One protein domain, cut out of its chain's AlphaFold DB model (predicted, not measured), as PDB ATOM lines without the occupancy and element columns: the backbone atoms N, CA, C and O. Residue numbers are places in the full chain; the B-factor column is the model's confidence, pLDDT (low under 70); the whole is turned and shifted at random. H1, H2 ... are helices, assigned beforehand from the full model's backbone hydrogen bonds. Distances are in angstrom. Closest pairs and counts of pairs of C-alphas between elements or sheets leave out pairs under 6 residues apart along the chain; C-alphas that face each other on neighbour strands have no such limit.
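AT A GLANCE: This is residues 2 to 31 and 38 to 53 of the 55 residues of the protein "Flg_bb_rod domain-containing protein" of Candidatus Hydrogenedentes bacterium (UniProt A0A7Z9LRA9). The long helix H1 makes the bar of an off-centre T, and the shorter helix H2 is its stem, with a narrow gap between them at the junction; residues 43 to 53, of which 43 to 51 belong to H2, stick out from H1's side. Two more stretches stand free: residues 2 to 13, which belong to H1, and residues 26 to 31, which run on past the last residue of H1, Ala 27, to the cut. The printed part has 46 residues, with two named helices, H1 then H2, and no named strand; its class is all helix. It is only just extended, close to loose, with a radius of gyration of the C-alphas of 14.3 A, and flat, spanning 44 by 33 by 7 A.

HOW THE PARTS SIT: H1, residues 2 to 27, and H2, residues 40 to 51, are near each other, with 6 pairs of C-alphas within 10 A; their closest C-alphas are 8.4 A apart. In both helices every O i to N i+4 pair is within hydrogen-bond range.

IN THESE COORDINATES: H1 measures 37.5 A from C-alpha 2 at (194.407, 128.358, 169.248) to C-alpha 27 at (159.263, 141.443, 168.527). H2 measures 16.3 A and ends at C-alpha 51 at (164.589, 109.470, 166.673).

THE WHOLE: The C-alphas farthest apart, of Ile 2 and Thr 31, are 44.5 A apart. Residues 32 to 37 are not printed; C-alphas 31 and 38 are 16.9 A apart across this cut. Residue 53 has pLDDT under 70.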
ATOM      1  N   ILE A   2     195.128 127.723 170.373       86.50
ATOM      2  CA  ILE A   2     194.407 128.358 169.248       86.50
ATOM      3  C   ILE A   2     193.019 127.741 168.981       86.50
ATOM      4  O   ILE A   2     192.035 128.464 168.891       86.50
ATOM      5  N   GLN A   3     192.912 126.406 168.959       84.31
ATOM      6  CA  GLN A   3     191.630 125.732 168.714       84.31
ATOM      7  C   GLN A   3     190.583 126.014 169.801       84.31
ATOM      8  O   GLN A   3     189.403 126.116 169.501       84.31
ATOM      9  N   GLY A   4     191.004 126.187 171.059       89.00
ATOM     10  CA  GLY A   4     190.090 126.535 172.149       89.00
ATOM     11  C   GLY A   4     189.505 127.936 171.983       89.00
ATOM     12  O   GLY A   4     188.315 128.127 172.206       89.00
ATOM     13  N   LEU A   5     190.319 128.890 171.520       87.94
ATOM     14  CA  LEU A   5     189.862 130.244 171.214       87.94
ATOM     15  C   LEU A   5     188.895 130.257 170.026       87.94
ATOM     16  O   LEU A   5     187.851 130.892 170.113       87.94
ATOM     17  N   TYR A   6     189.194 129.513 168.955       86.88
ATOM     18  CA  TYR A   6     188.277 129.379 167.819       86.88
ATOM     19  C   TYR A   6     186.959 128.716 168.221       86.88
ATOM     20  O   TYR A   6     185.896 129.199 167.852       86.88
ATOM     21  N   THR A   7     186.999 127.658 169.031       90.88
ATOM     22  CA  THR A   7     185.785 127.015 169.554       90.88
ATOM     23  C   THR A   7     184.981 127.961 170.445       90.88
ATOM     24  O   THR A   7     183.759 128.003 170.329       90.88
ATOM     25  N   ALA A   8     185.639 128.757 171.294       89.38
ATOM     26  CA  ALA A   8     184.970 129.763 172.113       89.38
ATOM     27  C   ALA A   8     184.335 130.870 171.254       89.38
ATOM     28  O   ALA A   8     183.171 131.204 171.461       89.38
ATOM     29  N   ALA A   9     185.057 131.384 170.253       90.00
ATOM     30  CA  ALA A   9     184.549 132.381 169.314       90.00
ATOM     31  C   ALA A   9     183.341 131.854 168.524       90.00
ATOM     32  O   ALA A   9     182.296 132.497 168.496       90.00
ATOM     33  N   ASN A  10     183.437 130.640 167.976       91.88
ATOM     34  CA  ASN A  10     182.329 129.975 167.287       91.88
ATOM     35  C   ASN A  10     181.131 129.739 168.222       91.88
ATOM     36  O   ASN A  10     179.982 129.891 167.812       91.88
ATOM     37  N   GLY A  11     181.384 129.403 169.490       90.81
ATOM     38  CA  GLY A  11     180.347 129.274 170.511       90.81
ATOM     39  C   GLY A  11     179.619 130.590 170.789       90.81
ATOM     40  O   GLY A  11     178.398 130.581 170.927       90.81
ATOM     41  N   MET A  12     180.339 131.715 170.825       92.12
ATOM     42  CA  MET A  12     179.745 133.045 171.010       92.12
ATOM     43  C   MET A  12     178.893 133.466 169.813       92.12
ATOM     44  O   MET A  12     177.759 133.886 170.017       92.12
ATOM     45  N   ILE A  13     179.380 133.262 168.585       92.88
ATOM     46  CA  ILE A  13     178.608 133.531 167.358       92.88
ATOM     47  C   ILE A  13     177.310 132.708 167.359       92.88
ATOM     48  O   ILE A  13     176.220 133.232 167.153       92.88
ATOM     49  N   ALA A  14     177.389 131.421 167.712       90.88
ATOM     50  CA  ALA A  14     176.206 130.569 167.811       90.88
ATOM     51  C   ALA A  14     175.218 131.015 168.911       90.88
ATOM     52  O   ALA A  14     174.025 130.712 168.829       90.88
ATOM     53  N   VAL A  15     175.690 131.680 169.968       92.19
ATOM     54  CA  VAL A  15     174.835 132.255 171.020       92.19
ATOM     55  C   VAL A  15     174.166 133.541 170.536       92.19
ATOM     56  O   VAL A  15     172.965 133.702 170.768       92.19
ATOM     57  N   GLU A  16     174.897 134.398 169.828       93.44
ATOM     58  CA  GLU A  16     174.375 135.618 169.207       93.44
ATOM     59  C   GLU A  16     173.242 135.298 168.222       93.44
ATOM     60  O   GLU A  16     172.137 135.828 168.351       93.44
ATOM     61  N   ASP A  17     173.446 134.325 167.330       92.25
ATOM     62  CA  ASP A  17     172.424 133.879 166.376       92.25
ATOM     63  C   ASP A  17     171.148 133.388 167.077       92.25
ATOM     64  O   ASP A  17     170.018 133.680 166.666       92.25
ATOM     65  N   ARG A  18     171.297 132.640 168.180       91.19
ATOM     66  CA  ARG A  18     170.149 132.174 168.979       91.19
ATOM     67  C   ARG A  18     169.408 133.346 169.613       91.19
ATOM     68  O   ARG A  18     168.177 133.330 169.643       91.19
ATOM     69  N   GLN A  19     170.135 134.337 170.119       93.62
ATOM     70  CA  GLN A  19     169.551 135.537 170.717       93.62
ATOM     71  C   GLN A  19     168.808 136.370 169.673       93.62
ATOM     72  O   GLN A  19     167.684 136.786 169.947       93.62
ATOM     73  N   ALA A  20     169.342 136.512 168.458       93.69
ATOM     74  CA  ALA A  20     168.666 137.189 167.353       93.69
ATOM     75  C   ALA A  20     167.330 136.516 166.986       93.69
ATOM     76  O   ALA A  20     166.306 137.185 166.840       93.69
ATOM     77  N   VAL A  21     167.292 135.180 166.913       93.12
ATOM     78  CA  VAL A  21     166.042 134.430 166.668       93.12
ATOM     79  C   VAL A  21     165.032 134.638 167.800       93.12
ATOM     80  O   VAL A  21     163.840 134.812 167.546       93.12
ATOM     81  N   ILE A  22     165.477 134.626 169.059       92.50
ATOM     82  CA  ILE A  22     164.604 134.885 170.212       92.50
ATOM     83  C   ILE A  22     164.057 136.316 170.160       92.50
ATOM     84  O   ILE A  22     162.850 136.494 170.313       92.50
ATOM     85  N   ALA A  23     164.903 137.308 169.883       93.56
ATOM     86  CA  ALA A  23     164.503 138.705 169.763       93.56
ATOM     87  C   ALA A  23     163.453 138.902 168.661       93.56
ATOM     88  O   ALA A  23     162.405 139.487 168.921       93.56
ATOM     89  N   ASN A  24     163.665 138.322 167.475       92.88
ATOM     90  CA  ASN A  24     162.699 138.369 166.374       92.88
ATOM     91  C   ASN A  24     161.353 137.734 166.742       92.88
ATOM     92  O   ASN A  24     160.298 138.258 166.382       92.88
ATOM     93  N   ASN A  25     161.375 136.627 167.485       92.31
ATOM     94  CA  ASN A  25     160.154 135.979 167.954       92.31
ATOM     95  C   ASN A  25     159.388 136.828 168.972       92.31
ATOM     96  O   ASN A  25     158.162 136.820 168.959       92.31
ATOM     97  N   ILE A  26     160.097 137.523 169.863       91.75
ATOM     98  CA  ILE A  26     159.483 138.403 170.864       91.75
ATOM     99  C   ILE A  26     158.923 139.654 170.183       91.75
ATOM    100  O   ILE A  26     157.785 140.028 170.445       91.75
ATOM    101  N   ALA A  27     159.683 140.257 169.268       92.06
ATOM    102  CA  ALA A  27     159.263 141.443 168.527       92.06
ATOM    103  C   ALA A  27     157.986 141.199 167.706       92.06
ATOM    104  O   ALA A  27     157.126 142.069 167.630       92.06
ATOM    105  N   ASN A  28     157.836 140.001 167.136       92.56
ATOM    106  CA  ASN A  28     156.671 139.626 166.332       92.56
ATOM    107  C   ASN A  28     155.602 138.839 167.110       92.56
ATOM    108  O   ASN A  28     154.670 138.311 166.502       92.56
ATOM    109  N   LEU A  29     155.703 138.752 168.440       89.56
ATOM    110  CA  LEU A  29     154.769 137.978 169.267       89.56
ATOM    111  C   LEU A  29     153.317 138.469 169.139       89.56
ATOM    112  O   LEU A  29     152.390 137.668 169.203       89.56
ATOM    113  N   SER A  30     153.123 139.776 168.957       87.12
ATOM    114  CA  SER A  30     151.801 140.408 168.848       87.12
ATOM    115  C   SER A  30     151.280 140.503 167.410       87.12
ATOM    116  O   SER A  30     150.179 141.007 167.191       87.12
ATOM    117  N   THR A  31     152.044 140.031 166.422       86.44
ATOM    118  CA  THR A  31     151.627 140.042 165.018       86.44
ATOM    119  C   THR A  31     150.705 138.853 164.746       86.44
ATOM    120  O   THR A  31     151.106 137.692 164.856       86.44
ATOM    121  N   LEU A  38     162.358 128.593 165.203       86.56
ATOM    122  CA  LEU A  38     163.198 127.787 166.086       86.56
ATOM    123  C   LEU A  38     164.648 127.858 165.614       86.56
ATOM    124  O   LEU A  38     164.919 127.801 164.417       86.56
ATOM    125  N   SER A  39     165.581 127.964 166.561       87.69
ATOM    126  CA  SER A  39     167.003 127.874 166.231       87.69
ATOM    127  C   SER A  39     167.353 126.457 165.762       87.69
ATOM    128  O   SER A  39     166.798 125.474 166.269       87.69
ATOM    129  N   VAL A  40     168.305 126.339 164.830       85.25
ATOM    130  CA  VAL A  40     168.760 125.045 164.287       85.25
ATOM    131  C   VAL A  40     169.244 124.112 165.401       85.25
ATOM    132  O   VAL A  40     168.919 122.930 165.393       85.25
ATOM    133  N   GLN A  41     169.919 124.639 166.428       82.56
ATOM    134  CA  GLN A  41     170.344 123.852 167.592       82.56
ATOM    135  C   GLN A  41     169.161 123.184 168.313       82.56
ATOM    136  O   GLN A  41     169.239 122.011 168.687       82.56
ATOM    137  N   THR A  42     168.070 123.928 168.520       81.50
ATOM    138  CA  THR A  42     166.858 123.415 169.173       81.50
ATOM    139  C   THR A  42     166.166 122.372 168.299       81.50
ATOM    140  O   THR A  42     165.719 121.352 168.817       81.50
ATOM    141  N   LEU A  43     166.102 122.603 166.984       84.25
ATOM    142  CA  LEU A  43     165.514 121.666 166.024       84.25
ATOM    143  C   LEU A  43     166.282 120.349 165.977       84.25
ATOM    144  O   LEU A  43     165.670 119.289 166.072       84.25
ATOM    145  N   LEU A  44     167.610 120.422 165.908       82.06
ATOM    146  CA  LEU A  44     168.476 119.253 165.932       82.06
ATOM    147  C   LEU A  44     168.254 118.453 167.215       82.06
ATOM    148  O   LEU A  44     167.907 117.282 167.137       82.06
ATOM    149  N   SER A  45     168.342 119.080 168.394       81.62
ATOM    150  CA  SER A  45     168.102 118.384 169.668       81.62
ATOM    151  C   SER A  45     166.713 117.735 169.726       81.62
ATOM    152  O   SER A  45     166.594 116.566 170.089       81.62
ATOM    153  N   ARG A  46     165.662 118.447 169.304       84.44
ATOM    154  CA  ARG A  46     164.287 117.924 169.246       84.44
ATOM    155  C   ARG A  46     164.168 116.717 168.310       84.44
ATOM    156  O   ARG A  46     163.497 115.750 168.663       84.44
ATOM    157  N   ALA A  47     164.812 116.770 167.146       82.44
ATOM    158  CA  ALA A  47     164.830 115.684 166.173       82.44
ATOM    159  C   ALA A  47     165.631 114.479 166.681       82.44
ATOM    160  O   ALA A  47     165.170 113.348 166.540       82.44
ATOM    161  N   TYR A  48     166.774 114.701 167.336       83.19
ATOM    162  CA  TYR A  48     167.554 113.637 167.971       83.19
ATOM    163  C   TYR A  48     166.725 112.896 169.027       83.19
ATOM    164  O   TYR A  48     166.640 111.674 168.979       83.19
ATOM    165  N   TRP A  49     166.028 113.609 169.918       70.19
ATOM    166  CA  TRP A  49     165.155 112.985 170.923       70.19
ATOM    167  C   TRP A  49     163.957 112.239 170.329       70.19
ATOM    168  O   TRP A  49     163.501 111.260 170.913       70.19
ATOM    169  N   CYS A  50     163.435 112.685 169.183       72.56
ATOM    170  CA  CYS A  50     162.330 112.006 168.508       72.56
ATOM    171  C   CYS A  50     162.776 110.711 167.811       72.56
ATOM    172  O   CYS A  50     162.006 109.759 167.773       72.56
ATOM    173  N   ASN A  51     164.010 110.664 167.299       74.31
ATOM    174  CA  ASN A  51     164.589 109.470 166.673       74.31
ATOM    175  C   ASN A  51     165.222 108.494 167.683       74.31
ATOM    176  O   ASN A  51     165.475 107.347 167.341       74.31
ATOM    177  N   ALA A  52     165.491 108.933 168.918       71.19
ATOM    178  CA  ALA A  52     166.134 108.121 169.953       71.19
ATOM    179  C   ALA A  52     165.155 107.374 170.882       71.19
ATOM    180  O   ALA A  52     165.603 106.646 171.767       71.19
ATOM    181  N   LYS A  53     163.833 107.538 170.724       60.38
ATOM    182  CA  LYS A  53     162.860 106.721 171.462       60.38
ATOM    183  C   LYS A  53     162.666 105.376 170.750       60.38
ATOM    184  O   LYS A  53     162.266 105.401 169.586       60.38
TER     185      LYS A  53